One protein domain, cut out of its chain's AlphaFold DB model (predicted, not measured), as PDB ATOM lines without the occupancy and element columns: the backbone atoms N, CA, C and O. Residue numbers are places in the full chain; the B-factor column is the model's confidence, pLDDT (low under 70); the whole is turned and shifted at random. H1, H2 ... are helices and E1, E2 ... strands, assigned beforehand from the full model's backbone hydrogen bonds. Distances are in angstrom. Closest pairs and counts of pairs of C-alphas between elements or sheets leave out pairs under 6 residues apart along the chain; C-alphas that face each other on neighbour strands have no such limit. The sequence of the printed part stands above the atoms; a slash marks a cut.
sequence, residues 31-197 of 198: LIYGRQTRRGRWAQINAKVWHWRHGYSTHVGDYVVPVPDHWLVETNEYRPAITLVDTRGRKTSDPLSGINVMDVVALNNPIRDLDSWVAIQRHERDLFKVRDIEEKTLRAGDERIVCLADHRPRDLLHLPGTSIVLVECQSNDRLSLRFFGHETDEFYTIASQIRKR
ATOM      1  N   LEU A  31     -63.796  -0.298  49.630       77.19
ATOM      2  CA  LEU A  31     -65.032   0.030  50.346       77.19
ATOM      3  C   LEU A  31     -65.654   1.345  49.861       77.19
ATOM      4  O   LEU A  31     -66.877   1.412  49.699       77.19
ATOM      5  N   ILE A  32     -64.839   2.371  49.602       73.62
ATOM      6  CA  ILE A  32     -65.296   3.651  49.043       73.62
ATOM      7  C   ILE A  32     -65.865   3.423  47.639       73.62
ATOM      8  O   ILE A  32     -67.016   3.789  47.373       73.62
ATOM      9  N   TYR A  33     -65.122   2.720  46.779       65.12
ATOM     10  CA  TYR A  33     -65.538   2.406  45.413       65.12
ATOM     11  C   TYR A  33     -66.828   1.569  45.381       65.12
ATOM     12  O   TYR A  33     -67.790   1.876  44.664       65.12
ATOM     13  N   GLY A  34     -66.916   0.548  46.237       63.06
ATOM     14  CA  GLY A  34     -68.097  -0.300  46.370       63.06
ATOM     15  C   GLY A  34     -69.332   0.452  46.878       63.06
ATOM     16  O   GLY A  34     -70.452   0.165  46.442       63.06
ATOM     17  N   ARG A  35     -69.161   1.435  47.772       64.62
ATOM     18  CA  ARG A  35     -70.262   2.255  48.303       64.62
ATOM     19  C   ARG A  35     -70.782   3.254  47.267       64.62
ATOM     20  O   ARG A  35     -72.000   3.410  47.150       64.62
ATOM     21  N   GLN A  36     -69.889   3.880  46.501       61.44
ATOM     22  CA  GLN A  36     -70.241   4.803  45.416       61.44
ATOM     23  C   GLN A  36     -71.055   4.085  44.331       61.44
ATOM     24  O   GLN A  36     -72.170   4.497  44.002       61.44
ATOM     25  N   THR A  37     -70.563   2.928  43.882       61.50
ATOM     26  CA  THR A  37     -71.219   2.110  42.851       61.50
ATOM     27  C   THR A  37     -72.593   1.609  43.302       61.50
ATOM     28  O   THR A  37     -73.555   1.620  42.530       61.50
ATOM     29  N   ARG A  38     -72.727   1.211  44.578       65.06
ATOM     30  CA  ARG A  38     -74.030   0.832  45.143       65.06
ATOM     31  C   ARG A  38     -75.009   2.001  45.113       65.06
ATOM     32  O   ARG A  38     -76.113   1.812  44.615       65.06
ATOM     33  N   ARG A  39     -74.634   3.200  45.579       67.06
ATOM     34  CA  ARG A  39     -75.530   4.377  45.557       67.06
ATOM     35  C   ARG A  39     -76.042   4.712  44.154       67.06
ATOM     36  O   ARG A  39     -77.197   5.104  44.023       67.06
ATOM     37  N   GLY A  40     -75.210   4.567  43.120       70.31
ATOM     38  CA  GLY A  40     -75.629   4.755  41.725       70.31
ATOM     39  C   GLY A  40     -76.693   3.745  41.293       70.31
ATOM     40  O   GLY A  40     -77.749   4.130  40.800       70.31
ATOM     41  N   ARG A  41     -76.468   2.452  41.565       76.75
ATOM     42  CA  ARG A  41     -77.449   1.395  41.259       76.75
ATOM     43  C   ARG A  41     -78.762   1.565  42.020       76.75
ATOM     44  O   ARG A  41     -79.819   1.392  41.429       76.75
ATOM     45  N   TRP A  42     -78.704   1.928  43.302       79.56
ATOM     46  CA  TRP A  42     -79.908   2.206  44.091       79.56
ATOM     47  C   TRP A  42     -80.714   3.372  43.507       79.56
ATOM     48  O   TRP A  42     -81.931   3.266  43.413       79.56
ATOM     49  N   ALA A  43     -80.055   4.437  43.040       82.06
ATOM     50  CA  ALA A  43     -80.736   5.552  42.380       82.06
ATOM     51  C   ALA A  43     -81.430   5.116  41.075       82.06
ATOM     52  O   ALA A  43     -82.589   5.454  40.868       82.06
ATOM     53  N   GLN A  44     -80.771   4.298  40.246       86.12
ATOM     54  CA  GLN A  44     -81.370   3.751  39.018       86.12
ATOM     55  C   GLN A  44     -82.571   2.841  39.302       86.12
ATOM     56  O   GLN A  44     -83.565   2.874  38.580       86.12
ATOM     57  N   ILE A  45     -82.498   2.023  40.358       87.19
ATOM     58  CA  ILE A  45     -83.629   1.197  40.798       87.19
ATOM     59  C   ILE A  45     -84.783   2.095  41.250       87.19
ATOM     60  O   ILE A  45     -85.915   1.879  40.828       87.19
ATOM     61  N   ASN A  46     -84.501   3.123  42.053       88.88
ATOM     62  CA  ASN A  46     -85.516   4.062  42.519       88.88
ATOM     63  C   ASN A  46     -86.175   4.817  41.359       88.88
ATOM     64  O   ASN A  46     -87.393   4.952  41.369       88.88
ATOM     65  N   ALA A  47     -85.409   5.235  40.346       90.38
ATOM     66  CA  ALA A  47     -85.953   5.868  39.146       90.38
ATOM     67  C   ALA A  47     -86.929   4.925  38.428       90.38
ATOM     68  O   ALA A  47     -88.079   5.283  38.191       90.38
ATOM     69  N   LYS A  48     -86.537   3.664  38.197       92.31
ATOM     70  CA  LYS A  48     -87.421   2.653  37.589       92.31
ATOM     71  C   LYS A  48     -88.690   2.403  38.401       92.31
ATOM     72  O   LYS A  48     -89.771   2.303  37.830       92.31
ATOM     73  N   VAL A  49     -88.572   2.294  39.724       93.12
ATOM     74  CA  VAL A  49     -89.730   2.118  40.616       93.12
ATOM     75  C   VAL A  49     -90.642   3.341  40.560       93.12
ATOM     76  O   VAL A  49     -91.864   3.189  40.544       93.12
ATOM     77  N   TRP A  50     -90.069   4.543  40.509       94.44
ATOM     78  CA  TRP A  50     -90.828   5.777  40.373       94.44
ATOM     79  C   TRP A  50     -91.593   5.814  39.044       94.44
ATOM     80  O   TRP A  50     -92.806   6.025  39.072       94.44
ATOM     81  N   HIS A  51     -90.934   5.504  37.924       95.12
ATOM     82  CA  HIS A  51     -91.552   5.435  36.595       95.12
ATOM     83  C   HIS A  51     -92.652   4.386  36.507       95.12
ATOM     84  O   HIS A  51     -93.709   4.633  35.935       95.12
ATOM     85  N   TRP A  52     -92.444   3.221  37.121       93.81
ATOM     86  CA  TRP A  52     -93.473   2.188  37.177       93.81
ATOM     87  C   TRP A  52     -94.741   2.664  37.905       93.81
ATOM     88  O   TRP A  52     -95.843   2.261  37.542       93.81
ATOM     89  N   ARG A  53     -94.601   3.542  38.908       93.81
ATOM     90  CA  ARG A  53     -95.730   4.077  39.684       93.81
ATOM     91  C   ARG A  53     -96.398   5.300  39.052       93.81
ATOM     92  O   ARG A  53     -97.610   5.433  39.178       93.81
ATOM     93  N   HIS A  54     -95.632   6.188  38.419       93.50
ATOM     94  CA  HIS A  54     -96.110   7.513  37.991       93.50
ATOM     95  C   HIS A  54     -96.088   7.721  36.467       93.50
ATOM     96  O   HIS A  54     -96.624   8.710  35.976       93.50
ATOM     97  N   GLY A  55     -95.499   6.798  35.704       93.88
ATOM     98  CA  GLY A  55     -95.289   6.938  34.265       93.88
ATOM     99  C   GLY A  55     -94.069   7.800  33.922       93.88
ATOM    100  O   GLY A  55     -93.075   7.814  34.644       93.88
ATOM    101  N   TYR A  56     -94.135   8.512  32.795       95.44
ATOM    102  CA  TYR A  56     -93.027   9.307  32.230       95.44
ATOM    103  C   TYR A  56     -93.261  10.818  32.321       95.44
ATOM    104  O   TYR A  56     -92.698  11.607  31.565       95.44
ATOM    105  N   SER A  57     -94.137  11.240  33.228       95.00
ATOM    106  CA  SER A  57     -94.424  12.649  33.471       95.00
ATOM    107  C   SER A  57     -94.895  12.861  34.899       95.00
ATOM    108  O   SER A  57     -95.485  11.965  35.497       95.00
ATOM    109  N   THR A  58     -94.689  14.058  35.425       94.56
ATOM    110  CA  THR A  58     -95.203  14.478  36.730       94.56
ATOM    111  C   THR A  58     -95.788  15.887  36.654       94.56
ATOM    112  O   THR A  58     -95.666  16.571  35.636       94.56
ATOM    113  N   HIS A  59     -96.441  16.316  37.728       93.12
ATOM    114  CA  HIS A  59     -97.095  17.614  37.816       93.12
ATOM    115  C   HIS A  59     -96.360  18.550  38.773       93.12
ATOM    116  O   HIS A  59     -95.974  18.150  39.871       93.12
ATOM    117  N   VAL A  60     -96.222  19.811  38.365       92.69
ATOM    118  CA  VAL A  60     -95.655  20.893  39.178       92.69
ATOM    119  C   VAL A  60     -96.551  22.115  39.028       92.69
ATOM    120  O   VAL A  60     -96.495  22.809  38.016       92.69
ATOM    121  N   GLY A  61     -97.431  22.352  40.003       90.19
ATOM    122  CA  GLY A  61     -98.506  23.336  39.846       90.19
ATOM    123  C   GLY A  61     -99.375  23.004  38.628       90.19
ATOM    124  O   GLY A  61     -99.853  21.877  38.495       90.19
ATOM    125  N   ASP A  62     -99.510  23.962  37.711       91.81
ATOM    126  CA  ASP A  62    -100.278  23.808  36.470       91.81
ATOM    127  C   ASP A  62     -99.443  23.247  35.306       91.81
ATOM    128  O   ASP A  62     -99.901  23.232  34.166       91.81
ATOM    129  N   TYR A  63     -98.218  22.775  35.553       93.56
ATOM    130  CA  TYR A  63     -97.323  22.269  34.513       93.56
ATOM    131  C   TYR A  63     -97.223  20.744  34.538       93.56
ATOM    132  O   TYR A  63     -97.139  20.112  35.591       93.56
ATOM    133  N   VAL A  64     -97.210  20.150  33.348       95.25
ATOM    134  CA  VAL A  64     -96.872  18.750  33.093       95.25
ATOM    135  C   VAL A  64     -95.415  18.700  32.661       95.25
ATOM    136  O   VAL A  64     -95.051  19.251  31.619       95.25
ATOM    137  N   VAL A  65     -94.592  18.044  33.470       95.44
ATOM    138  CA  VAL A  65     -93.147  17.928  33.275       95.44
ATOM    139  C   VAL A  65     -92.828  16.504  32.825       95.44
ATOM    140  O   VAL A  65     -93.161  15.566  33.553       95.44
ATOM    141  N   PRO A  66     -92.210  16.305  31.652       95.94
ATOM    142  CA  PRO A  66     -91.765  14.988  31.223       95.94
ATOM    143  C   PRO A  66     -90.564  14.542  32.058       95.94
ATOM    144  O   PRO A  66     -89.692  15.340  32.397       95.94
ATOM    145  N   VAL A  67     -90.521  13.255  32.380       95.62
ATOM    146  CA  VAL A  67     -89.447  12.632  33.156       95.62
ATOM    147  C   VAL A  67     -88.882  11.490  32.309       95.62
ATOM    148  O   VAL A  67     -89.604  10.518  32.077       95.62
ATOM    149  N   PRO A  68     -87.638  11.588  31.809       93.81
ATOM    150  CA  PRO A  68     -87.016  10.493  31.064       93.81
ATOM    151  C   PRO A  68     -86.607   9.330  31.982       93.81
ATOM    152  O   PRO A  68     -86.252   9.559  33.132       93.81
ATOM    153  N   ASP A  69     -86.578   8.103  31.452       90.62
ATOM    154  CA  ASP A  69     -86.452   6.819  32.178       90.62
ATOM    155  C   ASP A  69     -85.329   6.713  33.223       90.62
ATOM    156  O   ASP A  69     -85.393   5.910  34.160       90.62
ATOM    157  N   HIS A  70     -84.240   7.448  33.021       88.94
ATOM    158  CA  HIS A  70     -83.055   7.420  33.876       88.94
ATOM    159  C   HIS A  70     -82.978   8.599  34.846       88.94
ATOM    160  O   HIS A  70     -81.956   8.756  35.519       88.94
ATOM    161  N   TRP A  71     -84.037   9.396  34.951       91.69
ATOM    162  CA  TRP A  71     -84.140  10.496  35.895       91.69
ATOM    163  C   TRP A  71     -84.934  10.075  37.127       91.69
ATOM    164  O   TRP A  71     -86.019   9.506  37.047       91.69
ATOM    165  N   LEU A  72     -84.381  10.359  38.301       91.50
ATOM    166  CA  LEU A  72     -85.091  10.215  39.562       91.50
ATOM    167  C   LEU A  72     -85.783  11.535  39.902       91.50
ATOM    168  O   LEU A  72     -85.163  12.590  39.801       91.50
ATOM    169  N   VAL A  73     -87.039  11.464  40.338       93.69
ATOM    170  CA  VAL A  73     -87.791  12.624  40.824       93.69
ATOM    171  C   VAL A  73     -87.701  12.694  42.342       93.69
ATOM    172  O   VAL A  73     -88.124  11.772  43.041       93.69
ATOM    173  N   GLU A  74     -87.198  13.812  42.846       91.00
ATOM    174  CA  GLU A  74     -87.237  14.189  44.253       91.00
ATOM    175  C   GLU A  74     -88.264  15.314  44.420       91.00
ATOM    176  O   GLU A  74     -88.149  16.387  43.831       91.00
ATOM    177  N   THR A  75     -89.328  15.056  45.178       87.56
ATOM    178  CA  THR A  75     -90.409  16.023  45.402       87.56
ATOM    179  C   THR A  75     -90.155  16.822  46.670       87.56
ATOM    180  O   THR A  75     -89.796  16.246  47.698       87.56
ATOM    181  N   ASN A  76     -90.409  18.128  46.638       78.06
ATOM    182  CA  ASN A  76     -90.418  18.948  47.844       78.06
ATOM    183  C   ASN A  76     -91.846  19.030  48.402       78.06
ATOM    184  O   ASN A  76     -92.733  19.563  47.748       78.06
ATOM    185  N   GLU A  77     -92.086  18.527  49.613       74.06
ATOM    186  CA  GLU A  77     -93.431  18.544  50.219       74.06
ATOM    187  C   GLU A  77     -93.928  19.963  50.553       74.06
ATOM    188  O   GLU A  77     -95.130  20.193  50.673       74.06
ATOM    189  N   TYR A  78     -93.021  20.935  50.684       76.06
ATOM    190  CA  TYR A  78     -93.337  22.281  51.170       76.06
ATOM    191  C   TYR A  78     -93.571  23.312  50.064       76.06
ATOM    192  O   TYR A  78     -94.016  24.425  50.349       76.06
ATOM    193  N   ARG A  79     -93.222  23.000  48.812       80.38
ATOM    194  CA  ARG A  79     -93.358  23.912  47.664       80.38
ATOM    195  C   ARG A  79     -93.715  23.112  46.417       80.38
ATOM    196  O   ARG A  79     -93.239  21.990  46.301       80.38
ATOM    197  N   PRO A  80     -94.479  23.671  45.460       88.50
ATOM    198  CA  PRO A  80     -94.727  23.028  44.171       88.50
ATOM    199  C   PRO A  80     -93.437  23.045  43.334       88.50
ATOM    200  O   PRO A  80     -93.248  23.864  42.436       88.50
ATOM    201  N   ALA A  81     -92.516  22.165  43.708       93.31
ATOM    202  CA  ALA A  81     -91.184  22.042  43.166       93.31
ATOM    203  C   ALA A  81     -90.774  20.572  43.142       93.31
ATOM    204  O   ALA A  81     -91.044  19.809  44.078       93.31
ATOM    205  N   ILE A  82     -90.086  20.201  42.075       94.62
ATOM    206  CA  ILE A  82     -89.433  18.906  41.942       94.62
ATOM    207  C   ILE A  82     -87.990  19.124  41.517       94.62
ATOM    208  O   ILE A  82     -87.678  20.082  40.809       94.62
ATOM    209  N   THR A  83     -87.145  18.183  41.896       94.12
ATOM    210  CA  THR A  83     -85.777  18.070  41.422       94.12
ATOM    211  C   THR A  83     -85.668  16.767  40.643       94.12
ATOM    212  O   THR A  83     -85.983  15.693  41.152       94.12
ATOM    213  N   LEU A  84     -85.265  16.858  39.384       93.19
ATOM    214  CA  LEU A  84     -84.940  15.723  38.536       93.19
ATOM    215  C   LEU A  84     -83.428  15.489  38.635       93.19
ATOM    216  O   LEU A  84     -82.650  16.424  38.464       93.19
ATOM    217  N   VAL A  85     -83.007  14.248  38.879       90.50
ATOM    218  CA  VAL A  85     -81.588  13.865  38.967       90.50
ATOM    219  C   VAL A  85     -81.267  12.747  37.975       90.50
ATOM    220  O   VAL A  85     -81.843  11.661  38.072       90.50
ATOM    221  N   ASP A  86     -80.315  12.962  37.061       89.00
ATOM    222  CA  ASP A  86     -79.833  11.916  36.147       89.00
ATOM    223  C   ASP A  86     -79.049  10.842  36.923       89.00
ATOM    224  O   ASP A  86     -78.030  11.091  37.573       89.00
ATOM    225  N   THR A  87     -79.521   9.601  36.837       85.56
ATOM    226  CA  THR A  87     -78.947   8.450  37.544       85.56
ATOM    227  C   THR A  87     -77.844   7.717  36.760       85.56
ATOM    228  O   THR A  87     -77.229   6.779  37.291       85.56
ATOM    229  N   ARG A  88     -77.540   8.115  35.514       79.44
ATOM    230  CA  ARG A  88     -76.479   7.528  34.665       79.44
ATOM    231  C   ARG A  88     -75.081   8.000  35.061       79.44
ATOM    232  O   ARG A  88     -74.133   7.216  34.976       79.44
ATOM    233  N   GLY A  89     -74.971   9.241  35.532       61.44
ATOM    234  CA  GLY A  89     -73.715   9.956  35.765       61.44
ATOM    235  C   GLY A  89     -72.848   9.488  36.934       61.44
ATOM    236  O   GLY A  89     -71.668   9.808  37.006       61.44
ATOM    237  N   ARG A  90     -73.374   8.655  37.838       57.72
ATOM    238  CA  ARG A  90     -72.693   8.257  39.091       57.72
ATOM    239  C   ARG A  90     -71.532   7.255  38.932       57.72
ATOM    240  O   ARG A  90     -71.212   6.536  39.880       57.72
ATOM    241  N   LYS A  91     -70.933   7.152  37.741       48.59
ATOM    242  CA  LYS A  91     -69.870   6.182  37.418       48.59
ATOM    243  C   LYS A  91     -68.452   6.703  37.667       48.59
ATOM    244  O   LYS A  91     -67.540   5.885  37.755       48.59
ATOM    245  N   THR A  92     -68.250   8.014  37.778       51.06
ATOM    246  CA  THR A  92     -66.918   8.601  37.983       51.06
ATOM    247  C   THR A  92     -66.540   8.676  39.464       51.06
ATOM    248  O   THR A  92     -67.393   8.722  40.355       51.06
ATOM    249  N   SER A  93     -65.233   8.644  39.736       49.88
ATOM    250  CA  SER A  93     -64.640   8.747  41.077       49.88
ATOM    251  C   SER A  93     -64.888  10.102  41.745       49.88
ATOM    252  O   SER A  93     -64.853  10.188  42.970       49.88
ATOM    253  N   ASP A  94     -65.175  11.140  40.962       55.12
ATOM    254  CA  ASP A  94     -65.580  12.449  41.463       55.12
ATOM    255  C   ASP A  94     -67.106  12.462  41.725       55.12
ATOM    256  O   ASP A  94     -67.885  12.218  40.798       55.12
ATOM    257  N   PRO A  95     -67.548  12.699  42.979       51.84
ATOM    258  CA  PRO A  95     -68.956  12.709  43.367       51.84
ATOM    259  C   PRO A  95     -69.782  13.855  42.761       51.84
ATOM    260  O   PRO A  95     -71.005  13.792  42.874       51.84
ATOM    261  N   LEU A  96     -69.157  14.868  42.149       53.56
ATOM    262  CA  LEU A  96     -69.832  15.964  41.437       53.56
ATOM    263  C   LEU A  96     -69.688  15.865  39.910       53.56
ATOM    264  O   LEU A  96     -70.479  16.457  39.178       53.56
ATOM    265  N   SER A  97     -68.718  15.089  39.426       54.16
ATOM    266  CA  SER A  97     -68.547  14.813  38.002       54.16
ATOM    267  C   SER A  97     -69.699  13.956  37.484       54.16
ATOM    268  O   SER A  97     -69.927  12.844  37.957       54.16
ATOM    269  N   GLY A  98     -70.422  14.473  36.492       61.00
ATOM    270  CA  GLY A  98     -71.457  13.750  35.757       61.00
ATOM    271  C   GLY A  98     -72.874  13.826  36.326       61.00
ATOM    272  O   GLY A  98     -73.754  13.175  35.772       61.00
ATOM    273  N   ILE A  99     -73.143  14.578  37.398       74.31
ATOM    274  CA  ILE A  99     -74.524  14.717  37.889       74.31
ATOM    275  C   ILE A  99     -75.219  15.851  37.128       74.31
ATOM    276  O   ILE A  99     -74.909  17.020  37.338       74.31
ATOM    277  N   ASN A 100     -76.187  15.490  36.285       86.94
ATOM    278  CA  ASN A 100     -77.159  16.427  35.732       86.94
ATOM    279  C   ASN A 100     -78.347  16.530  36.702       86.94
ATOM    280  O   ASN A 100     -78.955  15.519  37.061       86.94
ATOM    281  N   VAL A 101     -78.663  17.747  37.135       89.94
ATOM    282  CA  VAL A 101     -79.773  18.062  38.039       89.94
ATOM    283  C   VAL A 101     -80.618  19.154  37.409       89.94
ATOM    284  O   VAL A 101     -80.081  20.156  36.943       89.94
ATOM    285  N   MET A 102     -81.935  18.971  37.401       93.69
ATOM    286  CA  MET A 102     -82.895  19.954  36.913       93.69
ATOM    287  C   MET A 102     -83.941  20.230  37.987       93.69
ATOM    288  O   MET A 102     -84.726  19.352  38.330       93.69
ATOM    289  N   ASP A 103     -83.990  21.461  38.474       94.88
ATOM    290  CA  ASP A 103     -85.058  21.933  39.342       94.88
ATOM    291  C   ASP A 103     -86.182  22.520  38.498       94.88
ATOM    292  O   ASP A 103     -85.956  23.355  37.617       94.88
ATOM    293  N   VAL A 104     -87.412  22.110  38.796       95.50
ATOM    294  CA  VAL A 104     -88.626  22.654  38.190       95.50
ATOM    295  C   VAL A 104     -89.512  23.190  39.292       95.50
ATOM    296  O   VAL A 104     -89.916  22.452  40.190       95.50
ATOM    297  N   VAL A 105     -89.821  24.482  39.224       94.62
ATOM    298  CA  VAL A 105     -90.558  25.196  40.265       94.62
ATOM    299  C   VAL A 105     -91.725  25.947  39.641       94.62
ATOM    300  O   VAL A 105     -91.545  26.726  38.705       94.62
ATOM    301  N   ALA A 106     -92.919  25.752  40.199       93.44
ATOM    302  CA  ALA A 106     -94.056  26.625  39.944       93.44
ATOM    303  C   ALA A 106     -94.055  27.762  40.977       93.44
ATOM    304  O   ALA A 106     -94.211  27.552  42.178       93.44
ATOM    305  N   LEU A 107     -93.839  28.988  40.520       91.12
ATOM    306  CA  LEU A 107     -93.860  30.184  41.346       91.12
ATOM    307  C   LEU A 107     -95.292  30.514  41.777       91.12
ATOM    308  O   LEU A 107     -96.250  30.347  41.024       91.12
ATOM    309  N   ASN A 108     -95.434  31.058  42.985       87.19
ATOM    310  CA  ASN A 108     -96.742  31.471  43.503       87.19
ATOM    311  C   ASN A 108     -97.339  32.648  42.718       87.19
ATOM    312  O   ASN A 108     -98.555  32.756  42.601       87.19
ATOM    313  N   ASN A 109     -96.483  33.531  42.199       86.69
ATOM    314  CA  ASN A 109     -96.879  34.718  41.453       86.69
ATOM    315  C   ASN A 109     -96.150  34.751  40.111       86.69
ATOM    316  O   ASN A 109     -94.970  34.385  40.074       86.69
ATOM    317  N   PRO A 110     -96.818  35.218  39.044       86.00
ATOM    318  CA  PRO A 110     -96.154  35.415  37.776       86.00
ATOM    319  C   PRO A 110     -95.121  36.533  37.871       86.00
ATOM    320  O   PRO A 110     -95.250  37.461  38.683       86.00
ATOM    321  N   ILE A 111     -94.099  36.463  37.026       85.44
ATOM    322  CA  ILE A 111     -93.139  37.558  36.917       85.44
ATOM    323  C   ILE A 111     -93.785  38.732  36.188       85.44
ATOM    324  O   ILE A 111     -94.428  38.573  35.158       85.44
ATOM    325  N   ARG A 112     -93.607  39.933  36.751       83.06
ATOM    326  CA  ARG A 112     -94.181  41.166  36.196       83.06
ATOM    327  C   ARG A 112     -93.639  41.494  34.810       83.06
ATOM    328  O   ARG A 112     -94.398  41.952  33.967       83.06
ATOM    329  N   ASP A 113     -92.339  41.297  34.611       91.38
ATOM    330  CA  ASP A 113     -91.659  41.592  33.357       91.38
ATOM    331  C   ASP A 113     -90.481  40.626  33.153       91.38
ATOM    332  O   ASP A 113     -89.507  40.627  33.913       91.38
ATOM    333  N   LEU A 114     -90.610  39.778  32.131       92.12
ATOM    334  CA  LEU A 114     -89.599  38.792  31.768       92.12
ATOM    335  C   LEU A 114     -88.356  39.456  31.166       92.12
ATOM    336  O   LEU A 114     -87.247  39.005  31.437       92.12
ATOM    337  N   ASP A 115     -88.513  40.534  30.399       93.88
ATOM    338  CA  ASP A 115     -87.381  41.212  29.768       93.88
ATOM    339  C   ASP A 115     -86.561  41.975  30.828       93.88
ATOM    340  O   ASP A 115     -85.329  41.960  30.784       93.88
ATOM    341  N   SER A 116     -87.220  42.530  31.854       92.94
ATOM    342  CA  SER A 116     -86.539  43.044  33.054       92.94
ATOM    343  C   SER A 116     -85.743  41.958  33.780       92.94
ATOM    344  O   SER A 116     -84.600  42.197  34.170       92.94
ATOM    345  N   TRP A 117     -86.308  40.755  33.950       93.50
ATOM    346  CA  TRP A 117     -85.576  39.634  34.548       93.50
ATOM    347  C   TRP A 117     -84.334  39.278  33.717       93.50
ATOM    348  O   TRP A 117     -83.246  39.188  34.282       93.50
ATOM    349  N   VAL A 118     -84.461  39.176  32.389       93.62
ATOM    350  CA  VAL A 118     -83.324  38.921  31.483       93.62
ATOM    351  C   VAL A 118     -82.254  40.006  31.618       93.62
ATOM    352  O   VAL A 118     -81.070  39.689  31.708       93.62
ATOM    353  N   ALA A 119     -82.643  41.283  31.666       93.12
ATOM    354  CA  ALA A 119     -81.705  42.394  31.800       93.12
ATOM    355  C   ALA A 119     -80.922  42.343  33.124       93.12
ATOM    356  O   ALA A 119     -79.702  42.509  33.115       93.12
ATOM    357  N   ILE A 120     -81.600  42.058  34.242       92.19
ATOM    358  CA  ILE A 120     -80.958  41.879  35.555       92.19
ATOM    359  C   ILE A 120     -79.985  40.700  35.506       92.19
ATOM    360  O   ILE A 120     -78.835  40.825  35.917       92.19
ATOM    361  N   GLN A 121     -80.426  39.575  34.949       91.38
ATOM    362  CA  GLN A 121     -79.633  38.356  34.860       91.38
ATOM    363  C   GLN A 121     -78.382  38.513  33.986       91.38
ATOM    364  O   GLN A 121     -77.321  37.988  34.333       91.38
ATOM    365  N   ARG A 122     -78.470  39.260  32.881       89.94
ATOM    366  CA  ARG A 122     -77.304  39.634  32.066       89.94
ATOM    367  C   ARG A 122     -76.365  40.558  32.838       89.94
ATOM    368  O   ARG A 122     -75.173  40.287  32.898       89.94
ATOM    369  N   HIS A 123     -76.904  41.582  33.500       90.44
ATOM    370  CA  HIS A 123     -76.101  42.519  34.282       90.44
ATOM    371  C   HIS A 123     -75.322  41.829  35.414       90.44
ATOM    372  O   HIS A 123     -74.134  42.088  35.593       90.44
ATOM    373  N   GLU A 124     -75.952  40.916  36.157       86.75
ATOM    374  CA  GLU A 124     -75.277  40.130  37.196       86.75
ATOM    375  C   GLU A 124     -74.134  39.286  36.613       86.75
ATOM    376  O   GLU A 124     -73.025  39.280  37.147       86.75
ATOM    377  N   ARG A 125     -74.365  38.614  35.483       85.56
ATOM    378  CA  ARG A 125     -73.345  37.803  34.797       85.56
ATOM    379  C   ARG A 125     -72.180  38.644  34.274       85.56
ATOM    380  O   ARG A 125     -71.029  38.222  34.414       85.56
ATOM    381  N   ASP A 126     -72.461  39.841  33.766       87.06
ATOM    382  CA  ASP A 126     -71.448  40.813  33.351       87.06
ATOM    383  C   ASP A 126     -70.573  41.238  34.542       87.06
ATOM    384  O   ASP A 126     -69.342  41.262  34.435       87.06
ATOM    385  N   LEU A 127     -71.179  41.496  35.712       86.06
ATOM    386  CA  LEU A 127     -70.453  41.807  36.952       86.06
ATOM    387  C   LEU A 127     -69.531  40.654  37.380       86.06
ATOM    388  O   LEU A 127     -68.399  40.892  37.811       86.06
ATOM    389  N   PHE A 128     -69.980  39.408  37.216       81.44
ATOM    390  CA  PHE A 128     -69.181  38.207  37.489       81.44
ATOM    391  C   PHE A 128     -68.239  37.805  36.343       81.44
ATOM    392  O   PHE A 128     -67.533  36.801  36.464       81.44
ATOM    393  N   LYS A 129     -68.168  38.596  35.262       81.06
ATOM    394  CA  LYS A 129     -67.317  38.364  34.083       81.06
ATOM    395  C   LYS A 129     -67.547  36.995  33.427       81.06
ATOM    396  O   LYS A 129     -66.596  36.386  32.925       81.06
ATOM    397  N   VAL A 130     -68.789  36.511  33.426       77.62
ATOM    398  CA  VAL A 130     -69.180  35.319  32.661       77.62
ATOM    399  C   VAL A 130     -69.121  35.681  31.176       77.62
ATOM    400  O   VAL A 130     -69.760  36.635  30.751       77.62
ATOM    401  N   ARG A 131     -68.291  34.978  30.397       68.94
ATOM    402  CA  ARG A 131     -68.004  35.352  28.998       68.94
ATOM    403  C   ARG A 131     -68.903  34.658  27.979       68.94
ATOM    404  O   ARG A 131     -69.229  35.261  26.965       68.94
ATOM    405  N   ASP A 132     -69.308  33.429  28.277       76.06
ATOM    406  CA  ASP A 132     -70.053  32.569  27.361       76.06
ATOM    407  C   ASP A 132     -71.471  32.369  27.901       76.06
ATOM    408  O   ASP A 132     -71.743  31.431  28.657       76.06
ATOM    409  N   ILE A 133     -72.355  33.307  27.546       82.44
ATOM    410  CA  ILE A 133     -73.782  33.258  27.874       82.44
ATOM    411  C   ILE A 133     -74.537  32.815  26.622       82.44
ATOM    412  O   ILE A 133     -74.560  33.526  25.616       82.44
ATOM    413  N   GLU A 134     -75.174  31.651  26.685       88.56
ATOM    414  CA  GLU A 134     -76.092  31.193  25.644       88.56
ATOM    415  C   GLU A 134     -77.528  31.534  26.056       88.56
ATOM    416  O   GLU A 134     -77.995  31.146  27.125       88.56
ATOM    417  N   GLU A 135     -78.242  32.258  25.196       91.81
ATOM    418  CA  GLU A 135     -79.659  32.549  25.389       91.81
ATOM    419  C   GLU A 135     -80.518  31.692  24.467       91.81
ATOM    420  O   GLU A 135     -80.320  31.662  23.250       91.81
ATOM    421  N   LYS A 136     -81.536  31.047  25.040       93.00
ATOM    422  CA  LYS A 136     -82.505  30.259  24.282       93.00
ATOM    423  C   LYS A 136     -83.916  30.576  24.731       93.00
ATOM    424  O   LYS A 136     -84.223  30.568  25.919       93.00
ATOM    425  N   THR A 137     -84.798  30.825  23.771       93.19
ATOM    426  CA  THR A 137     -86.226  31.003  24.046       93.19
ATOM    427  C   THR A 137     -86.971  29.707  23.737       93.19
ATOM    428  O   THR A 137     -86.858  29.166  22.638       93.19
ATOM    429  N   LEU A 138     -87.744  29.223  24.705       93.12
ATOM    430  CA  LEU A 138     -88.635  28.071  24.596       93.12
ATOM    431  C   LEU A 138     -90.097  28.522  24.735       93.12
ATOM    432  O   LEU A 138     -90.390  29.676  25.065       93.12
ATOM    433  N   ARG A 139     -91.030  27.600  24.487       89.94
ATOM    434  CA  ARG A 139     -92.466  27.824  24.680       89.94
ATOM    435  C   ARG A 139     -93.107  26.656  25.415       89.94
ATOM    436  O   ARG A 139     -92.805  25.510  25.100       89.94
ATOM    437  N   ALA A 140     -94.028  26.959  26.325       85.12
ATOM    438  CA  ALA A 140     -94.904  25.983  26.970       85.12
ATOM    439  C   ALA A 140     -96.364  26.416  26.773       85.12
ATOM    440  O   ALA A 140     -96.916  27.193  27.548       85.12
ATOM    441  N   GLY A 141     -96.991  25.944  25.690       82.69
ATOM    442  CA  GLY A 141     -98.270  26.501  25.235       82.69
ATOM    443  C   GLY A 141     -98.084  27.936  24.732       82.69
ATOM    444  O   GLY A 141     -97.249  28.166  23.857       82.69
ATOM    445  N   ASP A 142     -98.824  28.880  25.316       84.25
ATOM    446  CA  ASP A 142     -98.738  30.313  24.992       84.25
ATOM    447  C   ASP A 142     -97.703  31.066  25.852       84.25
ATOM    448  O   ASP A 142     -97.453  32.254  25.642       84.25
ATOM    449  N   GLU A 143     -97.072  30.389  26.817       89.50
ATOM    450  CA  GLU A 143     -96.039  30.984  27.664       89.50
ATOM    451  C   GLU A 143     -94.685  31.029  26.958       89.50
ATOM    452  O   GLU A 143     -94.210  30.025  26.412       89.50
ATOM    453  N   ARG A 144     -94.030  32.191  27.025       93.12
ATOM    454  CA  ARG A 144     -92.645  32.380  26.585       93.12
ATOM    455  C   ARG A 144     -91.728  32.080  27.760       93.12
ATOM    456  O   ARG A 144     -91.868  32.690  28.816       93.12
ATOM    457  N   ILE A 145     -90.770  31.184  27.549       94.56
ATOM    458  CA  ILE A 145     -89.726  30.845  28.515       94.56
ATOM    459  C   ILE A 145     -88.398  31.344  27.952       94.56
ATOM    460  O   ILE A 145     -88.057  31.007  26.821       94.56
ATOM    461  N   VAL A 146     -87.643  32.124  28.717       95.88
ATOM    462  CA  VAL A 146     -86.282  32.538  28.345       95.88
ATOM    463  C   VAL A 146     -85.293  31.829  29.254       95.88
ATOM    464  O   VAL A 146     -85.465  31.840  30.468       95.88
ATOM    465  N   CYS A 147     -84.286  31.203  28.654       95.06
ATOM    466  CA  CYS A 147     -83.209  30.481  29.311       95.06
ATOM    467  C   CYS A 147     -81.877  31.182  29.068       95.06
ATOM    468  O   CYS A 147     -81.568  31.508  27.923       95.06
ATOM    469  N   LEU A 148     -81.083  31.330  30.122       93.62
ATOM    470  CA  LEU A 148     -79.720  31.843  30.089       93.62
ATOM    471  C   LEU A 148     -78.787  30.764  30.637       93.62
ATOM    472  O   LEU A 148     -78.929  30.348  31.789       93.62
ATOM    473  N   ALA A 149     -77.875  30.283  29.799       90.38
ATOM    474  CA  ALA A 149     -76.889  29.277  30.154       90.38
ATOM    475  C   ALA A 149     -75.513  29.916  30.340       90.38
ATOM    476  O   ALA A 149     -75.001  30.571  29.436       90.38
ATOM    477  N   ASP A 150     -74.917  29.664  31.501       86.50
ATOM    478  CA  ASP A 150     -73.572  30.080  31.863       86.50
ATOM    479  C   ASP A 150     -72.619  28.912  31.691       86.50
ATOM    480  O   ASP A 150     -72.588  27.980  32.507       86.50
ATOM    481  N   HIS A 151     -71.782  28.991  30.664       74.94
ATOM    482  CA  HIS A 151     -70.674  28.064  30.493       74.94
ATOM    483  C   HIS A 151     -69.515  28.562  31.355       74.94
ATOM    484  O   HIS A 151     -68.680  29.353  30.915       74.94
ATOM    485  N   ARG A 152     -69.485  28.177  32.639       64.38
ATOM    486  CA  ARG A 152     -68.410  28.612  33.544       64.38
ATOM    487  C   ARG A 152     -67.151  27.772  33.298       64.38
ATOM    488  O   ARG A 152     -67.175  26.563  33.548       64.38
ATOM    489  N   PRO A 153     -66.029  28.374  32.857       53.22
ATOM    490  CA  PRO A 153     -64.762  27.660  32.782       53.22
ATOM    491  C   PRO A 153     -64.254  27.280  34.184       53.22
ATOM    492  O   PRO A 153     -64.573  27.925  35.182       53.22
ATOM    493  N   ARG A 154     -63.447  26.211  34.200       56.56
ATOM    494  CA  ARG A 154     -62.915  25.371  35.300       56.56
ATOM    495  C   ARG A 154     -62.495  26.030  36.634       56.56
ATOM    496  O   ARG A 154     -62.299  25.306  37.606       56.56
ATOM    497  N   ASP A 155     -62.374  27.351  36.727       46.59
ATOM    498  CA  ASP A 155     -61.558  28.000  37.765       46.59
ATOM    499  C   ASP A 155     -62.321  28.480  39.012       46.59
ATOM    500  O   ASP A 155     -61.702  28.754  40.037       46.59
ATOM    501  N   LEU A 156     -63.657  28.549  38.994       48.72
ATOM    502  CA  LEU A 156     -64.411  29.073  40.148       48.72
ATOM    503  C   LEU A 156     -64.676  28.041  41.257       48.72
ATOM    504  O   LEU A 156     -64.915  28.433  42.397       48.72
ATOM    505  N   LEU A 157     -64.622  26.739  40.958       53.66
ATOM    506  CA  LEU A 157     -64.991  25.684  41.916       53.66
ATOM    507  C   LEU A 157     -63.812  24.844  42.429       53.66
ATOM    508  O   LEU A 157     -64.031  23.994  43.283       53.66
ATOM    509  N   HIS A 158     -62.574  25.075  41.968       52.47
ATOM    510  CA  HIS A 158     -61.398  24.253  42.327       52.47
ATOM    511  C   HIS A 158     -61.620  22.731  42.147       52.47
ATOM    512  O   HIS A 158     -60.935  21.918  42.767       52.47
ATOM    513  N   LEU A 159     -62.581  22.334  41.304       52.72
ATOM    514  CA  LEU A 159     -62.903  20.938  41.028       52.72
ATOM    515  C   LEU A 159     -62.108  20.488  39.794       52.72
ATOM    516  O   LEU A 159     -62.277  21.059  38.713       52.72
ATOM    517  N   PRO A 160     -61.208  19.500  39.921       46.28
ATOM    518  CA  PRO A 160     -60.415  19.046  38.793       46.28
ATOM    519  C   PRO A 160     -61.290  18.307  37.768       46.28
ATOM    520  O   PRO A 160     -61.830  17.245  38.050       46.28
ATOM    521  N   GLY A 161     -61.347  18.829  36.537       51.59
ATOM    522  CA  GLY A 161     -61.697  18.040  35.348       51.59
ATOM    523  C   GLY A 161     -63.124  18.142  34.803       51.59
ATOM    524  O   GLY A 161     -63.409  17.440  33.836       51.59
ATOM    525  N   THR A 162     -63.997  19.010  35.324       57.06
ATOM    526  CA  THR A 162     -65.401  19.092  34.869       57.06
ATOM    527  C   THR A 162     -65.782  20.504  34.411       57.06
ATOM    528  O   THR A 162     -65.587  21.486  35.124       57.06
ATOM    529  N   SER A 163     -66.284  20.631  33.179       65.56
ATOM    530  CA  SER A 163     -66.983  21.834  32.709       65.56
ATOM    531  C   SER A 163     -68.440  21.721  33.133       65.56
ATOM    532  O   SER A 163     -69.104  20.746  32.782       65.56
ATOM    533  N   ILE A 164     -68.921  22.689  33.905       75.19
ATOM    534  CA  ILE A 164     -70.286  22.690  34.424       75.19
ATOM    535  C   ILE A 164     -71.039  23.844  33.783       75.19
ATOM    536  O   ILE A 164     -70.562  24.981  33.779       75.19
ATOM    537  N   VAL A 165     -72.221  23.536  33.268       84.19
ATOM    538  CA  VAL A 165     -73.157  24.510  32.729       84.19
ATOM    539  C   VAL A 165     -74.268  24.719  33.742       84.19
ATOM    540  O   VAL A 165     -74.893  23.761  34.210       84.19
ATOM    541  N   LEU A 166     -74.497  25.984  34.083       88.06
ATOM    542  CA  LEU A 166     -75.649  26.410  34.863       88.06
ATOM    543  C   LEU A 166     -76.646  27.045  33.901       88.06
ATOM    544  O   LEU A 166     -76.313  28.033  33.258       88.06
ATOM    545  N   VAL A 167     -77.857  26.505  33.801       92.69
ATOM    546  CA  VAL A 167     -78.930  27.121  33.010       92.69
ATOM    547  C   VAL A 167     -80.020  27.594  33.944       92.69
ATOM    548  O   VAL A 167     -80.497  26.838  34.787       92.69
ATOM    549  N   GLU A 168     -80.448  28.832  33.771       94.31
ATOM    550  CA  GLU A 168     -81.585  29.396  34.482       94.31
ATOM    551  C   GLU A 168     -82.625  29.824  33.461       94.31
ATOM    552  O   GLU A 168     -82.330  30.591  32.546       94.31
ATOM    553  N   CYS A 169     -83.843  29.311  33.605       95.31
ATOM    554  CA  CYS A 169     -84.957  29.682  32.756       95.31
ATOM    555  C   CYS A 169     -86.120  30.226  33.552       95.31
ATOM    556  O   CYS A 169     -86.411  29.792  34.669       95.31
ATOM    557  N   GLN A 170     -86.855  31.107  32.896       95.62
ATOM    558  CA  GLN A 170     -87.980  31.778  33.494       95.62
ATOM    559  C   GLN A 170     -89.081  32.000  32.463       95.62
ATOM    560  O   GLN A 170     -88.801  32.413  31.335       95.62
ATOM    561  N   SER A 171     -90.328  31.704  32.833       94.31
ATOM    562  CA  SER A 171     -91.493  32.040  32.017       94.31
ATOM    563  C   SER A 171     -92.086  33.391  32.392       94.31
ATOM    564  O   SER A 171     -91.878  33.905  33.494       94.31
ATOM    565  N   ASN A 172     -92.835  33.962  31.448       92.44
ATOM    566  CA  ASN A 172     -93.666  35.146  31.662       92.44
ATOM    567  C   ASN A 172     -94.891  34.882  32.560       92.44
ATOM    568  O   ASN A 172     -95.589  35.828  32.913       92.44
ATOM    569  N   ASP A 173     -95.155  33.627  32.918       91.00
ATOM    570  CA  ASP A 173     -96.133  33.256  33.936       91.00
ATOM    571  C   ASP A 173     -95.390  32.725  35.173       91.00
ATOM    572  O   ASP A 173     -94.626  33.470  35.791       91.00
ATOM    573  N   ARG A 174     -95.586  31.454  35.554       91.88
ATOM    574  CA  ARG A 174     -95.156  30.913  36.852       91.88
ATOM    575  C   ARG A 174     -94.053  29.861  36.772       91.88
ATOM    576  O   ARG A 174     -93.637  29.372  37.816       91.88
ATOM    577  N   LEU A 175     -93.562  29.485  35.597       94.25
ATOM    578  CA  LEU A 175     -92.562  28.423  35.485       94.25
ATOM    579  C   LEU A 175     -91.146  28.973  35.685       94.25
ATOM    580  O   LEU A 175     -90.727  29.896  34.990       94.25
ATOM    581  N   SER A 176     -90.391  28.365  36.595       94.94
ATOM    582  CA  SER A 176     -88.957  28.599  36.766       94.94
ATOM    583  C   SER A 176     -88.221  27.266  36.672       94.94
ATOM    584  O   SER A 176     -88.617  26.290  37.315       94.94
ATOM    585  N   LEU A 177     -87.174  27.216  35.852       95.81
ATOM    586  CA  LEU A 177     -86.331  26.035  35.674       95.81
ATOM    587  C   LEU A 177     -84.898  26.398  36.033       95.81
ATOM    588  O   LEU A 177     -84.414  27.462  35.646       95.81
ATOM    589  N   ARG A 178     -84.194  25.503  36.714       94.44
ATOM    590  CA  ARG A 178     -82.741  25.596  36.867       94.44
ATOM    591  C   ARG A 178     -82.114  24.274  36.505       94.44
ATOM    592  O   ARG A 178     -82.683  23.227  36.786       94.44
ATOM    593  N   PHE A 179     -80.945  24.322  35.901       92.69
ATOM    594  CA  PHE A 179     -80.192  23.139  35.541       92.69
ATOM    595  C   PHE A 179     -78.737  23.307  35.916       92.69
ATOM    596  O   PHE A 179     -78.139  24.350  35.670       92.69
ATOM    597  N   PHE A 180     -78.179  22.247  36.476       88.25
ATOM    598  CA  PHE A 180     -76.777  22.120  36.805       88.25
ATOM    599  C   PHE A 180     -76.290  20.800  36.224       88.25
ATOM    600  O   PHE A 180     -76.756  19.737  36.629       88.25
ATOM    601  N   GLY A 181     -75.380  20.853  35.259       84.19
ATOM    602  CA  GLY A 181     -74.928  19.643  34.582       84.19
ATOM    603  C   GLY A 181     -73.779  19.891  33.622       84.19
ATOM    604  O   GLY A 181     -73.101  20.911  33.706       84.19
ATOM    605  N   HIS A 182     -73.507  18.930  32.745       78.44
ATOM    606  CA  HIS A 182     -72.403  19.018  31.774       78.44
ATOM    607  C   HIS A 182     -72.894  19.224  30.338       78.44
ATOM    608  O   HIS A 182     -72.195  19.838  29.538       78.44
ATOM    609  N   GLU A 183     -74.099  18.745  30.023       76.56
ATOM    610  CA  GLU A 183     -74.692  18.807  28.687       76.56
ATOM    611  C   GLU A 183     -76.063  19.483  28.758       76.56
ATOM    612  O   GLU A 183     -76.939  19.058  29.513       76.56
ATOM    613  N   THR A 184     -76.263  20.537  27.969       84.94
ATOM    614  CA  THR A 184     -77.528  21.287  27.925       84.94
ATOM    615  C   THR A 184     -78.553  20.686  26.963       84.94
ATOM    616  O   THR A 184     -79.739  20.999  27.066       84.94
ATOM    617  N   ASP A 185     -78.144  19.798  26.055       88.25
ATOM    618  CA  ASP A 185     -79.026  19.207  25.040       88.25
ATOM    619  C   ASP A 185     -80.170  18.403  25.659       88.25
ATOM    620  O   ASP A 185     -81.338  18.553  25.280       88.25
ATOM    621  N   GLU A 186     -79.857  17.583  26.661       88.25
ATOM    622  CA  GLU A 186     -80.868  16.812  27.376       88.25
ATOM    623  C   GLU A 186     -81.802  17.726  28.174       88.25
ATOM    624  O   GLU A 186     -83.022  17.555  28.121       88.25
ATOM    625  N   PHE A 187     -81.253  18.752  28.831       92.12
ATOM    626  CA  PHE A 187     -82.049  19.765  29.516       92.12
ATOM    627  C   PHE A 187     -83.051  20.429  28.566       92.12
ATOM    628  O   PHE A 187     -84.249  20.454  28.850       92.12
ATOM    629  N   TYR A 188     -82.598  20.924  27.411       93.69
ATOM    630  CA  TYR A 188     -83.478  21.572  26.440       93.69
ATOM    631  C   TYR A 188     -84.493  20.600  25.829       93.69
ATOM    632  O   TYR A 188     -85.616  21.005  25.513       93.69
ATOM    633  N   THR A 189     -84.143  19.319  25.705       93.69
ATOM    634  CA  THR A 189     -85.067  18.266  25.263       93.69
ATOM    635  C   THR A 189     -86.205  18.063  26.263       93.69
ATOM    636  O   THR A 189     -87.361  17.981  25.851       93.69
ATOM    637  N   ILE A 190     -85.910  18.045  27.566       93.31
ATOM    638  CA  ILE A 190     -86.922  17.942  28.630       93.31
ATOM    639  C   ILE A 190     -87.741  19.238  28.709       93.31
ATOM    640  O   ILE A 190     -88.970  19.206  28.650       93.31
ATOM    641  N   ALA A 191     -87.067  20.387  28.794       94.06
ATOM    642  CA  ALA A 191     -87.692  21.692  28.995       94.06
ATOM    643  C   ALA A 191     -88.651  22.074  27.857       94.06
ATOM    644  O   ALA A 191     -89.735  22.594  28.114       94.06
ATOM    645  N   SER A 192     -88.296  21.776  26.603       93.56
ATOM    646  CA  SER A 192     -89.147  22.055  25.433       93.56
ATOM    647  C   SER A 192     -90.426  21.215  25.375       93.56
ATOM    648  O   SER A 192     -91.364  21.562  24.658       93.56
ATOM    649  N   GLN A 193     -90.482  20.114  26.125       94.50
ATOM    650  CA  GLN A 193     -91.640  19.231  26.190       94.50
ATOM    651  C   GLN A 193     -92.560  19.532  27.383       94.50
ATOM    652  O   GLN A 193     -93.622  18.913  27.489       94.50
ATOM    653  N   ILE A 194     -92.199  20.482  28.256       94.31
ATOM    654  CA  ILE A 194     -93.056  20.934  29.358       94.31
ATOM    655  C   ILE A 194     -94.303  21.614  28.786       94.31
ATOM    656  O   ILE A 194     -94.233  22.434  27.870       94.31
ATOM    657  N   ARG A 195     -95.472  21.275  29.335       93.00
ATOM    658  CA  ARG A 195     -96.766  21.798  28.874       93.00
ATOM    659  C   ARG A 195     -97.580  22.324  30.039       93.00
ATOM    660  O   ARG A 195     -97.572  21.729  31.111       93.00
ATOM    661  N   LYS A 196     -98.347  23.388  29.810       90.00
ATOM    662  CA  LYS A 196     -99.367  23.833  30.760       90.00
ATOM    663  C   LYS A 196    -100.596  22.927  30.675       90.00
ATOM    664  O   LYS A 196    -101.045  22.571  29.582       90.00
ATOM    665  N   ARG A 197    -101.132  22.545  31.826       84.56
ATOM    666  CA  ARG A 197    -102.419  21.875  31.969       84.56
ATOM    667  C   ARG A 197    -103.510  22.909  31.677       84.56
ATOM    668  O   ARG A 197    -103.497  23.988  32.259       84.56
TER     669      ARG A 197
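What this domain is: This is residues 31 to 197 of the 198 residues of an uncharacterized protein of Acidobacteria bacterium (UniProt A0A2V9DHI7). A twisted and curled sheet of seven antiparallel strands forms a wall, with the long helix H1 standing up from it at the end where E3 is the edge strand. H2 runs along E7 on one face toward the opposite edge, while the short H3 packs on the opposite face; beside H3 a small hairpin, E1 and E2, partly faces the sheet. The printed part has 167 residues, with three named helices and nine named strands in the order H1 E1 E2 E3 E4 E5 H2 E6 E7 E8 E9 H3, a mixed class of helices and strands. The large sheet runs E3 E4 E5 E9 E8 E7 E6. The whole is compact, with a radius of gyration of the C-alphas of 16.7 A and spans of 52 by 41 by 27 A.

Where its parts are: Find C-alpha 31 at (-65.032, 0.030, 50.346); from there H1, residues 31 to 54, runs 34.3 A to C-alpha 54 at (-96.110, 7.513, 37.991). Next come the short strands E1, residues 57 to 60, and E2, residues 63 to 66. E3, residues 71 to 75, E4, residues 81 to 86, and E5, residues 101 to 106, follow. H2, residues 114 to 127, is 20.1 A long. E6, residues 133 to 140, spans 22.4 A, and E7, residues 143 to 152, is the longest strand at 28.3 A. E8, residues 164 to 171, spans 23.3 A, and E9, residues 175 to 181, spans 19.7 A. H3, residues 184 to 191, ends at C-alpha 191, (-87.692, 21.692, 28.995).

How they stand to each other: Begin with the large sheet, which holds two meanders, each strand the antiparallel neighbour of the one before: E3 E4 E5, and E6 E7 E8 E9. In the hairpin E3 and E4, look for N 74 and O 83 at 2.8 A. E4 and E5 are also a hairpin, with N 84 and O 102 at 2.8 A. E5 and E9 join the two meanders, antiparallel at 171 degrees, with N 103 and O 178 at 2.8 A. In the hairpin E8 and E9, N 169 and O 177 are 2.8 A apart; in E7 and E8, N 148 and O 168 are 2.8 A apart. At the edge strand E6, N 136 and O 147 of E7 are 2.9 A apart. H1 stands up from the sheet at a height over the sheet of 9.2 A, over E3 and only just over E4, on which 3 of its C-alphas fall; its closest C-alphas to E3 are those of Ala 47 and Leu 72, 4.5 A apart. H2 is on the sheet at a height over the sheet of 9.8 A, over E7 and along the strands, at 0 degrees to E7 on the local plane; the closest C-alphas of the two are those of Val 118 and Val 146, 7.7 A apart. H3 is on the opposite face from H2, and its closest C-alphas to E9 are those of Phe 187 and Phe 179, 7.2 A apart. The hairpin E1 and E2, with N 58 and O 65 at 2.8 A, makes a sandwich, two sheets face to face, with the large sheet, their best planes 18 degrees apart. In H1, H2 and H3 every O i to N i+4 pair is within hydrogen-bond range.

The domain as a whole: The two C-alphas farthest apart are those of Leu 31 and Arg 112, 52.4 A. The printed part has no cut. Two links are long: E4 to E5, with 14 residues, and E7 to E8, with 11. Near the last printed residue, residues 195 to 196 pair antiparallel with residues 63 to 64 of E2. Mean pLDDT of the printed part is 83.4; 30 residues are under 70, namely 33 to 39, 89 to 98, 131 and 152 to 163.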